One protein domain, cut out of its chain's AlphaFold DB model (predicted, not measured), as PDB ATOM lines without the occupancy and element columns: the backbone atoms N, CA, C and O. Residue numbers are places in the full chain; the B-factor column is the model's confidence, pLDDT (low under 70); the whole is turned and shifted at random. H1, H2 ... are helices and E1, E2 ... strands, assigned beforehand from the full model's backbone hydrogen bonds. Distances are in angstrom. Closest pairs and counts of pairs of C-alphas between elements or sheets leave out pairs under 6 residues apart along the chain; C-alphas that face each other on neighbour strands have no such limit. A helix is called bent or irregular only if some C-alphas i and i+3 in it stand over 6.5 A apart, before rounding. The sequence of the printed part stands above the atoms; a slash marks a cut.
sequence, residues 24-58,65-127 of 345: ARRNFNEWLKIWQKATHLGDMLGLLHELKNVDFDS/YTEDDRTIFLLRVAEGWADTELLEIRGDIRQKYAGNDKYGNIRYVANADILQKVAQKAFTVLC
ATOM      1  N   ALA A  24     -12.876  11.562 169.078       47.72
ATOM      2  CA  ALA A  24     -11.506  11.993 168.871       47.72
ATOM      3  C   ALA A  24     -10.697  11.409 170.036       47.72
ATOM      4  O   ALA A  24     -11.031  11.615 171.207       47.72
ATOM      5  N   ARG A  25      -9.753  10.530 169.706       60.47
ATOM      6  CA  ARG A  25      -8.993   9.779 170.705       60.47
ATOM      7  C   ARG A  25      -8.137  10.774 171.466       60.47
ATOM      8  O   ARG A  25      -7.508  11.619 170.837       60.47
ATOM      9  N   ARG A  26      -8.135  10.684 172.796       63.62
ATOM     10  CA  ARG A  26      -7.623  11.763 173.647       63.62
ATOM     11  C   ARG A  26      -6.115  11.935 173.557       63.62
ATOM     12  O   ARG A  26      -5.659  13.059 173.691       63.62
ATOM     13  N   ASN A  27      -5.349  10.857 173.355       79.19
ATOM     14  CA  ASN A  27      -3.897  10.970 173.237       79.19
ATOM     15  C   ASN A  27      -3.215   9.817 172.470       79.19
ATOM     16  O   ASN A  27      -3.801   8.760 172.200       79.19
ATOM     17  N   PHE A  28      -1.939  10.021 172.130       84.62
ATOM     18  CA  PHE A  28      -1.105   9.069 171.387       84.62
ATOM     19  C   PHE A  28      -0.952   7.709 172.086       84.62
ATOM     20  O   PHE A  28      -0.935   6.674 171.417       84.62
ATOM     21  N   ASN A  29      -0.914   7.683 173.422       83.88
ATOM     22  CA  ASN A  29      -0.839   6.451 174.213       83.88
ATOM     23  C   ASN A  29      -2.049   5.536 173.972       83.88
ATOM     24  O   ASN A  29      -1.898   4.340 173.705       83.88
ATOM     25  N   GLU A  30      -3.261   6.089 174.047       85.38
ATOM     26  CA  GLU A  30      -4.498   5.355 173.768       85.38
ATOM     27  C   GLU A  30      -4.557   4.890 172.313       85.38
ATOM     28  O   GLU A  30      -4.913   3.739 172.035       85.38
ATOM     29  N   TRP A  31      -4.162   5.761 171.380       88.62
ATOM     30  CA  TRP A  31      -4.106   5.411 169.966       88.62
ATOM     31  C   TRP A  31      -3.168   4.222 169.718       88.62
ATOM     32  O   TRP A  31      -3.571   3.264 169.053       88.62
ATOM     33  N   LEU A  32      -1.972   4.222 170.317       85.38
ATOM     34  CA  LEU A  32      -0.979   3.158 170.157       85.38
ATOM     35  C   LEU A  32      -1.456   1.821 170.745       85.38
ATOM     36  O   LEU A  32      -1.299   0.778 170.106       85.38
ATOM     37  N   LYS A  33      -2.111   1.838 171.915       84.50
ATOM     38  CA  LYS A  33      -2.723   0.636 172.522       84.50
ATOM     39  C   LYS A  33      -3.772   0.005 171.602       84.50
ATOM     40  O   LYS A  33      -3.911  -1.218 171.570       84.50
ATOM     41  N   ILE A  34      -4.530   0.820 170.866       83.31
ATOM     42  CA  ILE A  34      -5.527   0.334 169.903       83.31
ATOM     43  C   ILE A  34      -4.847  -0.148 168.621       83.31
ATOM     44  O   ILE A  34      -5.216  -1.204 168.110       83.31
ATOM     45  N   TRP A  35      -3.826   0.565 168.136       86.06
ATOM     46  CA  TRP A  35      -3.008   0.140 166.999       86.06
ATOM     47  C   TRP A  35      -2.432  -1.263 167.193       86.06
ATOM     48  O   TRP A  35      -2.598  -2.117 166.327       86.06
ATOM     49  N   GLN A  36      -1.851  -1.535 168.361       82.88
ATOM     50  CA  GLN A  36      -1.286  -2.844 168.704       82.88
ATOM     51  C   GLN A  36      -2.329  -3.975 168.726       82.88
ATOM     52  O   GLN A  36      -1.983  -5.139 168.545       82.88
ATOM     53  N   LYS A  37      -3.608  -3.649 168.941       79.62
ATOM     54  CA  LYS A  37      -4.718  -4.616 168.955       79.62
ATOM     55  C   LYS A  37      -5.440  -4.725 167.614       79.62
ATOM     56  O   LYS A  37      -6.284  -5.607 167.461       79.62
ATOM     57  N   ALA A  38      -5.157  -3.845 166.655       78.25
ATOM     58  CA  ALA A  38      -5.844  -3.826 165.374       78.25
ATOM     59  C   ALA A  38      -5.478  -5.072 164.560       78.25
ATOM     60  O   ALA A  38      -4.311  -5.338 164.277       78.25
ATOM     61  N   THR A  39      -6.484  -5.845 164.151       71.25
ATOM     62  CA  THR A  39      -6.276  -7.080 163.379       71.25
ATOM     63  C   THR A  39      -6.784  -6.975 161.947       71.25
ATOM     64  O   THR A  39      -6.263  -7.686 161.080       71.25
ATOM     65  N   HIS A  40      -7.736  -6.076 161.683       72.75
ATOM     66  CA  HIS A  40      -8.365  -5.883 160.382       72.75
ATOM     67  C   HIS A  40      -7.740  -4.724 159.599       72.75
ATOM     68  O   HIS A  40      -7.408  -3.676 160.150       72.75
ATOM     69  N   LEU A  41      -7.646  -4.893 158.275       79.00
ATOM     70  CA  LEU A  41      -7.089  -3.877 157.378       79.00
ATOM     71  C   LEU A  41      -7.842  -2.539 157.480       79.00
ATOM     72  O   LEU A  41      -7.206  -1.492 157.513       79.00
ATOM     73  N   GLY A  42      -9.178  -2.566 157.531       78.12
ATOM     74  CA  GLY A  42      -9.994  -1.351 157.630       78.12
ATOM     75  C   GLY A  42      -9.658  -0.520 158.870       78.12
ATOM     76  O   GLY A  42      -9.442   0.684 158.750       78.12
ATOM     77  N   ASP A  43      -9.512  -1.183 160.019       80.25
ATOM     78  CA  ASP A  43      -9.157  -0.538 161.284       80.25
ATOM     79  C   ASP A  43      -7.760   0.077 161.204       80.25
ATOM     80  O   ASP A  43      -7.587   1.248 161.520       80.25
ATOM     81  N   MET A  44      -6.769  -0.663 160.691       83.88
ATOM     82  CA  MET A  44      -5.406  -0.145 160.509       83.88
ATOM     83  C   MET A  44      -5.374   1.090 159.595       83.88
ATOM     84  O   MET A  44      -4.718   2.086 159.900       83.88
ATOM     85  N   LEU A  45      -6.100   1.068 158.472       86.38
ATOM     86  CA  LEU A  45      -6.150   2.213 157.557       86.38
ATOM     87  C   LEU A  45      -6.874   3.420 158.170       86.38
ATOM     88  O   LEU A  45      -6.451   4.556 157.935       86.38
ATOM     89  N   GLY A  46      -7.938   3.181 158.944       85.00
ATOM     90  CA  GLY A  46      -8.657   4.212 159.695       85.00
ATOM     91  C   GLY A  46      -7.775   4.850 160.766       85.00
ATOM     92  O   GLY A  46      -7.645   6.069 160.807       85.00
ATOM     93  N   LEU A  47      -7.062   4.032 161.540       88.00
ATOM     94  CA  LEU A  47      -6.118   4.476 162.566       88.00
ATOM     95  C   LEU A  47      -5.023   5.377 161.999       88.00
ATOM     96  O   LEU A  47      -4.759   6.439 162.557       88.00
ATOM     97  N   LEU A  48      -4.414   4.983 160.875       90.56
ATOM     98  CA  LEU A  48      -3.411   5.807 160.194       90.56
ATOM     99  C   LEU A  48      -3.984   7.141 159.710       90.56
ATOM    100  O   LEU A  48      -3.266   8.135 159.670       90.56
ATOM    101  N   HIS A  49      -5.256   7.173 159.312       87.56
ATOM    102  CA  HIS A  49      -5.911   8.410 158.902       87.56
ATOM    103  C   HIS A  49      -6.222   9.330 160.089       87.56
ATOM    104  O   HIS A  49      -6.078  10.544 159.967       87.56
ATOM    105  N   GLU A  50      -6.623   8.757 161.225       87.19
ATOM    106  CA  GLU A  50      -6.930   9.487 162.460       87.19
ATOM    107  C   GLU A  50      -5.684  10.074 163.129       87.19
ATOM    108  O   GLU A  50      -5.793  11.094 163.802       87.19
ATOM    109  N   LEU A  51      -4.504   9.483 162.905       85.56
ATOM    110  CA  LEU A  51      -3.242   9.826 163.572       85.56
ATOM    111  C   LEU A  51      -2.852  11.318 163.503       85.56
ATOM    112  O   LEU A  51      -2.140  11.817 164.374       85.56
ATOM    113  N   LYS A  52      -3.327  12.045 162.485       81.94
ATOM    114  CA  LYS A  52      -3.108  13.495 162.350       81.94
ATOM    115  C   LYS A  52      -3.808  14.322 163.440       81.94
ATOM    116  O   LYS A  52      -3.308  15.376 163.808       81.94
ATOM    117  N   ASN A  53      -4.937  13.830 163.956       82.31
ATOM    118  CA  ASN A  53      -5.803  14.507 164.926       82.31
ATOM    119  C   ASN A  53      -5.604  13.971 166.355       82.31
ATOM    120  O   ASN A  53      -6.473  14.155 167.201       82.31
ATOM    121  N   VAL A  54      -4.536  13.208 166.596       83.06
ATOM    122  CA  VAL A  54      -4.249  12.618 167.905       83.06
ATOM    123  C   VAL A  54      -3.344  13.565 168.679       83.06
ATOM    124  O   VAL A  54      -2.249  13.879 168.209       83.06
ATOM    125  N   ASP A  55      -3.801  13.976 169.858       81.56
ATOM    126  CA  ASP A  55      -3.049  14.848 170.757       81.56
ATOM    127  C   ASP A  55      -1.956  14.078 171.519       81.56
ATOM    128  O   ASP A  55      -1.929  12.842 171.570       81.56
ATOM    129  N   PHE A  56      -1.021  14.813 172.120       81.50
ATOM    130  CA  PHE A  56       0.115  14.252 172.862       81.50
ATOM    131  C   PHE A  56      -0.002  14.437 174.379       81.50
ATOM    132  O   PHE A  56       0.945  14.146 175.105       81.50
ATOM    133  N   ASP A  57      -1.166  14.870 174.864       75.06
ATOM    134  CA  ASP A  57      -1.407  15.096 176.286       75.06
ATOM    135  C   ASP A  57      -1.237  13.792 177.080       75.06
ATOM    136  O   ASP A  57      -2.035  12.851 176.984       75.06
ATOM    137  N   SER A  58      -0.175  13.718 177.880       63.75
ATOM    138  CA  SER A  58       0.072  12.599 178.784       63.75
ATOM    139  C   SER A  58      -0.663  12.809 180.102       63.75
ATOM    140  O   SER A  58      -0.552  13.857 180.741       63.75
ATOM    141  N   TYR A  65       5.050  11.230 174.735       84.25
ATOM    142  CA  TYR A  65       5.305  11.118 173.299       84.25
ATOM    143  C   TYR A  65       5.263  12.495 172.649       84.25
ATOM    144  O   TYR A  65       4.543  13.385 173.091       84.25
ATOM    145  N   THR A  66       5.997  12.645 171.556       88.00
ATOM    146  CA  THR A  66       6.104  13.891 170.795       88.00
ATOM    147  C   THR A  66       5.679  13.706 169.338       88.00
ATOM    148  O   THR A  66       5.534  12.589 168.831       88.00
ATOM    149  N   GLU A  67       5.534  14.815 168.609       88.38
ATOM    150  CA  GLU A  67       5.296  14.784 167.160       88.38
ATOM    151  C   GLU A  67       6.390  14.032 166.383       88.38
ATOM    152  O   GLU A  67       6.113  13.411 165.347       88.38
ATOM    153  N   ASP A  68       7.626  14.070 166.882       90.38
ATOM    154  CA  ASP A  68       8.752  13.361 166.282       90.38
ATOM    155  C   ASP A  68       8.567  11.840 166.438       90.38
ATOM    156  O   ASP A  68       8.825  11.100 165.489       90.38
ATOM    157  N   ASP A  69       8.009  11.365 167.558       89.56
ATOM    158  CA  ASP A  69       7.698   9.942 167.772       89.56
ATOM    159  C   ASP A  69       6.600   9.442 166.832       89.56
ATOM    160  O   ASP A  69       6.712   8.356 166.255       89.56
ATOM    161  N   ARG A  70       5.569  10.263 166.590       90.62
ATOM    162  CA  ARG A  70       4.553   9.985 165.560       90.62
ATOM    163  C   ARG A  70       5.186   9.857 164.174       90.62
ATOM    164  O   ARG A  70       4.807   8.979 163.398       90.62
ATOM    165  N   THR A  71       6.161  10.709 163.865       93.06
ATOM    166  CA  THR A  71       6.875  10.678 162.582       93.06
ATOM    167  C   THR A  71       7.743   9.426 162.460       93.06
ATOM    168  O   THR A  71       7.684   8.740 161.440       93.06
ATOM    169  N   ILE A  72       8.493   9.071 163.508       91.38
ATOM    170  CA  ILE A  72       9.294   7.839 163.576       91.38
ATOM    171  C   ILE A  72       8.400   6.607 163.412       91.38
ATOM    172  O   ILE A  72       8.735   5.693 162.656       91.38
ATOM    173  N   PHE A  73       7.242   6.590 164.072       90.75
ATOM    174  CA  PHE A  73       6.253   5.534 163.912       90.75
ATOM    175  C   PHE A  73       5.801   5.402 162.449       90.75
ATOM    176  O   PHE A  73       5.860   4.311 161.881       90.75
ATOM    177  N   LEU A  74       5.409   6.509 161.807       92.00
ATOM    178  CA  LEU A  74       4.978   6.502 160.408       92.00
ATOM    179  C   LEU A  74       6.086   6.047 159.452       92.00
ATOM    180  O   LEU A  74       5.796   5.280 158.537       92.00
ATOM    181  N   LEU A  75       7.338   6.465 159.676       91.50
ATOM    182  CA  LEU A  75       8.507   6.010 158.910       91.50
ATOM    183  C   LEU A  75       8.652   4.483 158.982       91.50
ATOM    184  O   LEU A  75       8.762   3.832 157.944       91.50
ATOM    185  N   ARG A  76       8.566   3.905 160.187       86.62
ATOM    186  CA  ARG A  76       8.661   2.451 160.403       86.62
ATOM    187  C   ARG A  76       7.523   1.690 159.723       86.62
ATOM    188  O   ARG A  76       7.763   0.699 159.040       86.62
ATOM    189  N   VAL A  77       6.283   2.165 159.862       87.19
ATOM    190  CA  VAL A  77       5.129   1.526 159.206       87.19
ATOM    191  C   VAL A  77       5.229   1.640 157.680       87.19
ATOM    192  O   VAL A  77       4.909   0.686 156.974       87.19
ATOM    193  N   ALA A  78       5.696   2.778 157.159       88.50
ATOM    194  CA  ALA A  78       5.833   3.037 155.726       88.50
ATOM    195  C   ALA A  78       6.976   2.259 155.053       88.50
ATOM    196  O   ALA A  78       6.876   1.938 153.867       88.50
ATOM    197  N   GLU A  79       8.060   1.953 155.774       80.00
ATOM    198  CA  GLU A  79       9.135   1.081 155.275       80.00
ATOM    199  C   GLU A  79       8.611  -0.339 155.014       80.00
ATOM    200  O   GLU A  79       9.068  -1.033 154.105       80.00
ATOM    201  N   GLY A  80       7.597  -0.751 155.777       67.69
ATOM    202  CA  GLY A  80       6.909  -2.021 155.597       67.69
ATOM    203  C   GLY A  80       7.761  -3.255 155.905       67.69
ATOM    204  O   GLY A  80       7.340  -4.350 155.535       67.69
ATOM    205  N   TRP A  81       8.937  -3.125 156.535       54.66
ATOM    206  CA  TRP A  81       9.894  -4.228 156.696       54.66
ATOM    207  C   TRP A  81      10.308  -4.532 158.146       54.66
ATOM    208  O   TRP A  81      10.727  -3.661 158.896       54.66
ATOM    209  N   ALA A  82      10.286  -5.838 158.438       42.53
ATOM    210  CA  ALA A  82      11.376  -6.599 159.060       42.53
ATOM    211  C   ALA A  82      11.720  -6.426 160.548       42.53
ATOM    212  O   ALA A  82      12.753  -6.944 160.961       42.53
ATOM    213  N   ASP A  83      10.842  -5.841 161.361       37.94
ATOM    214  CA  ASP A  83      10.825  -6.137 162.797       37.94
ATOM    215  C   ASP A  83       9.498  -6.814 163.141       37.94
ATOM    216  O   ASP A  83       8.470  -6.186 163.416       37.94
ATOM    217  N   THR A  84       9.505  -8.139 163.017       41.47
ATOM    218  CA  THR A  84       8.398  -9.036 163.365       41.47
ATOM    219  C   THR A  84       7.915  -8.862 164.808       41.47
ATOM    220  O   THR A  84       6.828  -9.335 165.114       41.47
ATOM    221  N   GLU A  85       8.661  -8.156 165.664       39.78
ATOM    222  CA  GLU A  85       8.322  -7.931 167.072       39.78
ATOM    223  C   GLU A  85       7.218  -6.878 167.289       39.78
ATOM    224  O   GLU A  85       6.321  -7.089 168.102       39.78
ATOM    225  N   LEU A  86       7.197  -5.768 166.537       39.56
ATOM    226  CA  LEU A  86       6.156  -4.729 166.694       39.56
ATOM    227  C   LEU A  86       4.816  -5.116 166.055       39.56
ATOM    228  O   LEU A  86       3.763  -4.591 166.424       39.56
ATOM    229  N   LEU A  87       4.864  -6.029 165.086       42.38
ATOM    230  CA  LEU A  87       3.713  -6.588 164.389       42.38
ATOM    231  C   LEU A  87       3.615  -8.095 164.635       42.38
ATOM    232  O   LEU A  87       3.184  -8.813 163.729       42.38
ATOM    233  N   GLU A  88       3.967  -8.567 165.842       39.09
ATOM    234  CA  GLU A  88       3.554  -9.884 166.342       39.09
ATOM    235  C   GLU A  88       2.022  -9.931 166.383       39.09
ATOM    236  O   GLU A  88       1.352  -9.873 167.415       39.09
ATOM    237  N   ILE A  89       1.427 -10.076 165.209       42.91
ATOM    238  CA  ILE A  89       0.113 -10.637 165.046       42.91
ATOM    239  C   ILE A  89       0.330 -12.099 165.416       42.91
ATOM    240  O   ILE A  89       0.622 -12.936 164.564       42.91
ATOM    241  N   ARG A  90       0.249 -12.395 166.714       34.38
ATOM    242  CA  ARG A  90       0.176 -13.763 167.213       34.38
ATOM    243  C   ARG A  90      -0.967 -14.455 166.479       34.38
ATOM    244  O   ARG A  90      -2.134 -14.125 166.678       34.38
ATOM    245  N   GLY A  91      -0.611 -15.369 165.586       42.03
ATOM    246  CA  GLY A  91      -1.552 -16.069 164.726       42.03
ATOM    247  C   GLY A  91      -0.943 -16.317 163.358       42.03
ATOM    248  O   GLY A  91      -0.892 -15.422 162.518       42.03
ATOM    249  N   ASP A  92      -0.532 -17.562 163.135       38.59
ATOM    250  CA  ASP A  92      -0.033 -18.119 161.875       38.59
ATOM    251  C   ASP A  92      -1.155 -18.227 160.818       38.59
ATOM    252  O   ASP A  92      -1.436 -19.277 160.242       38.59
ATOM    253  N   ILE A  93      -1.892 -17.136 160.604       48.44
ATOM    254  CA  ILE A  93      -2.964 -17.077 159.620       48.44
ATOM    255  C   ILE A  93      -2.394 -16.388 158.389       48.44
ATOM    256  O   ILE A  93      -2.285 -15.164 158.334       48.44
ATOM    257  N   ARG A  94      -2.020 -17.190 157.386       55.78
ATOM    258  CA  ARG A  94      -1.456 -16.731 156.100       55.78
ATOM    259  C   ARG A  94      -2.339 -15.702 155.379       55.78
ATOM    260  O   ARG A  94      -1.841 -14.954 154.538       55.78
ATOM    261  N   GLN A  95      -3.633 -15.659 155.701       55.06
ATOM    262  CA  GLN A  95      -4.608 -14.733 155.137       55.06
ATOM    263  C   GLN A  95      -5.524 -14.170 156.224       55.06
ATOM    264  O   GLN A  95      -6.023 -14.907 157.065       55.06
ATOM    265  N   LYS A  96      -5.812 -12.873 156.176       63.28
ATOM    266  CA  LYS A  96      -6.759 -12.226 157.089       63.28
ATOM    267  C   LYS A  96      -7.980 -11.719 156.348       63.28
ATOM    268  O   LYS A  96      -7.933 -11.424 155.153       63.28
ATOM    269  N   TYR A  97      -9.066 -11.583 157.099       60.72
ATOM    270  CA  TYR A  97     -10.283 -10.925 156.646       60.72
ATOM    271  C   TYR A  97      -9.990  -9.480 156.216       60.72
ATOM    272  O   TYR A  97      -9.468  -8.682 156.998       60.72
ATOM    273  N   ALA A  98     -10.344  -9.146 154.976       62.12
ATOM    274  CA  ALA A  98     -10.123  -7.842 154.360       62.12
ATOM    275  C   ALA A  98     -11.429  -7.096 154.039       62.12
ATOM    276  O   ALA A  98     -11.405  -6.135 153.268       62.12
ATOM    277  N   GLY A  99     -12.551  -7.528 154.618       66.81
ATOM    278  CA  GLY A  99     -13.882  -7.000 154.324       66.81
ATOM    279  C   GLY A  99     -14.661  -7.870 153.339       66.81
ATOM    280  O   GLY A  99     -14.210  -8.946 152.943       66.81
ATOM    281  N   ASN A 100     -15.821  -7.366 152.925       71.69
ATOM    282  CA  ASN A 100     -16.635  -7.979 151.883       71.69
ATOM    283  C   ASN A 100     -16.348  -7.325 150.525       71.69
ATOM    284  O   ASN A 100     -16.029  -6.136 150.449       71.69
ATOM    285  N   ASP A 101     -16.431  -8.095 149.445       71.12
ATOM    286  CA  ASP A 101     -16.369  -7.560 148.089       71.12
ATOM    287  C   ASP A 101     -17.665  -6.812 147.709       71.12
ATOM    288  O   ASP A 101     -18.626  -6.730 148.475       71.12
ATOM    289  N   LYS A 102     -17.702  -6.262 146.487       70.56
ATOM    290  CA  LYS A 102     -18.870  -5.549 145.936       70.56
ATOM    291  C   LYS A 102     -20.132  -6.416 145.783       70.56
ATOM    292  O   LYS A 102     -21.184  -5.880 145.459       70.56
ATOM    293  N   TYR A 103     -20.019  -7.726 145.986       74.94
ATOM    294  CA  TYR A 103     -21.105  -8.701 145.941       74.94
ATOM    295  C   TYR A 103     -21.438  -9.264 147.334       74.94
ATOM    296  O   TYR A 103     -22.281 -10.149 147.444       74.94
ATOM    297  N   GLY A 104     -20.804  -8.755 148.398       69.06
ATOM    298  CA  GLY A 104     -21.022  -9.200 149.772       69.06
ATOM    299  C   GLY A 104     -20.212 -10.432 150.188       69.06
ATOM    300  O   GLY A 104     -20.371 -10.886 151.319       69.06
ATOM    301  N   ASN A 105     -19.326 -10.964 149.337       74.69
ATOM    302  CA  ASN A 105     -18.510 -12.127 149.682       74.69
ATOM    303  C   ASN A 105     -17.340 -11.732 150.575       74.69
ATOM    304  O   ASN A 105     -16.629 -10.765 150.296       74.69
ATOM    305  N   ILE A 106     -17.078 -12.546 151.594       69.12
ATOM    306  CA  ILE A 106     -15.930 -12.380 152.480       69.12
ATOM    307  C   ILE A 106     -14.630 -12.516 151.676       69.12
ATOM    308  O   ILE A 106     -14.360 -13.553 151.068       69.12
ATOM    309  N   ARG A 107     -13.790 -11.477 151.706       71.00
ATOM    310  CA  ARG A 107     -12.491 -11.469 151.038       71.00
ATOM    311  C   ARG A 107     -11.376 -11.723 152.042       71.00
ATOM    312  O   ARG A 107     -11.175 -10.948 152.976       71.00
ATOM    313  N   TYR A 108     -10.591 -12.760 151.786       66.81
ATOM    314  CA  TYR A 108      -9.333 -13.007 152.482       66.81
ATOM    315  C   TYR A 108      -8.173 -12.445 151.663       66.81
ATOM    316  O   TYR A 108      -8.154 -12.536 150.434       66.81
ATOM    317  N   VAL A 109      -7.222 -11.807 152.337       68.44
ATOM    318  CA  VAL A 109      -6.043 -11.197 151.715       68.44
ATOM    319  C   VAL A 109      -4.809 -11.673 152.467       68.44
ATOM    320  O   VAL A 109      -4.843 -11.808 153.692       68.44
ATOM    321  N   ALA A 110      -3.729 -11.963 151.741       70.31
ATOM    322  CA  ALA A 110      -2.482 -12.395 152.355       70.31
ATOM    323  C   ALA A 110      -1.950 -11.310 153.304       70.31
ATOM    324  O   ALA A 110      -2.087 -10.116 153.032       70.31
ATOM    325  N   ASN A 111      -1.306 -11.707 154.404       72.06
ATOM    326  CA  ASN A 111      -0.733 -10.731 155.343       72.06
ATOM    327  C   ASN A 111       0.240  -9.767 154.654       72.06
ATOM    328  O   ASN A 111       0.222  -8.577 154.951       72.06
ATOM    329  N   ALA A 112       1.022 -10.251 153.685       70.44
ATOM    330  CA  ALA A 112       1.929  -9.419 152.897       70.44
ATOM    331  C   ALA A 112       1.204  -8.276 152.161       70.44
ATOM    332  O   ALA A 112       1.654  -7.134 152.198       70.44
ATOM    333  N   ASP A 113       0.043  -8.552 151.561       74.44
ATOM    334  CA  ASP A 113      -0.752  -7.546 150.848       74.44
ATOM    335  C   ASP A 113      -1.391  -6.531 151.814       74.44
ATOM    336  O   ASP A 113      -1.543  -5.354 151.481       74.44
ATOM    337  N   ILE A 114      -1.777  -6.971 153.019       76.38
ATOM    338  CA  ILE A 114      -2.275  -6.079 154.080       76.38
ATOM    339  C   ILE A 114      -1.160  -5.139 154.521       76.38
ATOM    340  O   ILE A 114      -1.354  -3.926 154.502       76.38
ATOM    341  N   LEU A 115       0.011  -5.686 154.852       75.75
ATOM    342  CA  LEU A 115       1.183  -4.913 155.253       75.75
ATOM    343  C   LEU A 115       1.582  -3.912 154.169       75.75
ATOM    344  O   LEU A 115       1.815  -2.746 154.472       75.75
ATOM    345  N   GLN A 116       1.564  -4.321 152.901       81.12
ATOM    346  CA  GLN A 116       1.864  -3.427 151.789       81.12
ATOM    347  C   GLN A 116       0.866  -2.264 151.692       81.12
ATOM    348  O   GLN A 116       1.276  -1.119 151.496       81.12
ATOM    349  N   LYS A 117      -0.440  -2.517 151.840       83.88
ATOM    350  CA  LYS A 117      -1.461  -1.453 151.816       83.88
ATOM    351  C   LYS A 117      -1.335  -0.503 153.001       83.88
ATOM    352  O   LYS A 117      -1.486   0.706 152.833       83.88
ATOM    353  N   VAL A 118      -1.056  -1.044 154.185       86.88
ATOM    354  CA  VAL A 118      -0.818  -0.263 155.403       86.88
ATOM    355  C   VAL A 118       0.424   0.614 155.232       86.88
ATOM    356  O   VAL A 118       0.342   1.820 155.455       86.88
ATOM    357  N   ALA A 119       1.526   0.058 154.724       87.06
ATOM    358  CA  ALA A 119       2.750   0.797 154.430       87.06
ATOM    359  C   ALA A 119       2.522   1.915 153.399       87.06
ATOM    360  O   ALA A 119       2.930   3.054 153.614       87.06
ATOM    361  N   GLN A 120       1.787   1.642 152.316       88.38
ATOM    362  CA  GLN A 120       1.428   2.657 151.317       88.38
ATOM    363  C   GLN A 120       0.580   3.791 151.908       88.38
ATOM    364  O   GLN A 120       0.783   4.965 151.577       88.38
ATOM    365  N   LYS A 121      -0.371   3.464 152.793       90.69
ATOM    366  CA  LYS A 121      -1.178   4.470 153.489       90.69
ATOM    367  C   LYS A 121      -0.319   5.302 154.437       90.69
ATOM    368  O   LYS A 121      -0.417   6.525 154.385       90.69
ATOM    369  N   ALA A 122       0.535   4.668 155.239       91.56
ATOM    370  CA  ALA A 122       1.451   5.356 156.146       91.56
ATOM    371  C   ALA A 122       2.403   6.280 155.380       91.56
ATOM    372  O   ALA A 122       2.547   7.439 155.751       91.56
ATOM    373  N   PHE A 123       2.955   5.823 154.251       92.25
ATOM    374  CA  PHE A 123       3.779   6.650 153.372       92.25
ATOM    375  C   PHE A 123       3.018   7.871 152.847       92.25
ATOM    376  O   PHE A 123       3.542   8.980 152.854       92.25
ATOM    377  N   THR A 124       1.762   7.691 152.430       91.69
ATOM    378  CA  THR A 124       0.928   8.800 151.941       91.69
ATOM    379  C   THR A 124       0.676   9.837 153.036       91.69
ATOM    380  O   THR A 124       0.814  11.031 152.777       91.69
ATOM    381  N   VAL A 125       0.351   9.388 154.254       92.50
ATOM    382  CA  VAL A 125       0.158  10.267 155.420       92.50
ATOM    383  C   VAL A 125       1.462  10.987 155.763       92.50
ATOM    384  O   VAL A 125       1.471  12.204 155.881       92.50
ATOM    385  N   LEU A 126       2.586  10.271 155.811       93.56
ATOM    386  CA  LEU A 126       3.910  10.846 156.053       93.56
ATOM    387  C   LEU A 126       4.272  11.929 155.022       93.56
ATOM    388  O   LEU A 126       4.817  12.973 155.377       93.56
ATOM    389  N   CYS A 127       3.927  11.712 153.749       93.06
ATOM    390  CA  CYS A 127       4.141  12.707 152.703       93.06
ATOM    391  C   CYS A 127       3.323  13.981 152.939       93.06
ATOM    392  O   CYS A 127       3.845  15.077 152.761       93.06
TER     393      CYS A 127
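AT A GLANCE: This is residues 24 to 58 and 65 to 127 of the 345 residues of an uncharacterized protein of Parcubacteria group bacterium GW2011_GWC1_39_29 (UniProt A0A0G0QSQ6). A two-stranded hairpin, E1 and E2, lies at one end of a cluster of four helices, where H2 and H4 begin. In the cluster H2 and H4 run side by side, with H1 packed on H2 and H3 on H4. The 98 printed residues hold, in chain order, H1, H2, H3, E1, E2 and H4; the sheet E1 - E2 is antiparallel, and the class is mostly helix. The whole is compact, with a radius of gyration of the C-alphas of 14.0 A and spans of 41 by 29 by 26 A.

IN THESE COORDINATES: Find C-alpha 95 at (-4.608, -14.733, 155.137), where E1, residues 95 to 100, begins. E2 is residues 106 to 110, and H4, residues 111 to 127, runs 24.1 A to C-alpha 127 at (4.141, 12.707, 152.703). Go back to C-alpha 28 at (-1.105, 9.069, 171.387) for H1, residues 28 to 37. H2, residues 41 to 53, covers 19.9 A and is only just irregular: C-alphas 49 and 52 are 6.8 A apart. H3, residues 67 to 79, covers 18.5 A.

HOW THE PARTS SIT: In the hairpin E1 and E2, look for N 98 and O 107, 2.8 A apart, and N 96 and O 109, 2.9 A apart, both within hydrogen-bond range. The closest C-alphas of H2 and E1, Leu 41 and Ala 98, are 5.8 A apart. H2 touches H4, closest at C-alphas Leu 41 and Ile 114, 6.2 A, at a shallow tilt of 17 degrees, the same way. H3 touches H4, closest at C-alphas Ala 78 and Ala 119, 4.0 A, at a steep tilt of 42 degrees, opposite ways. H1 and H2, a helical hairpin, touch, closest at C-alphas Trp 35 and Met 44, 6.9 A. H1 and H3 are near each other; H1 and H4 are apart. Every O i to N i+4 pair is within hydrogen-bond range in H3 and H4, against 5 of 6 in H1 and 7 of 9 in H2.

THE WHOLE: The two C-alphas farthest apart, Ser 58 and Tyr 103, are 44.5 A apart. Residues 59 to 64 are not printed, and C-alphas 58 and 65 are 7.7 A apart across this cut. The link from H3 to E1, residues 80 to 94, is long, and 28 printed residues have pLDDT under 70, among them residues 80 to 99.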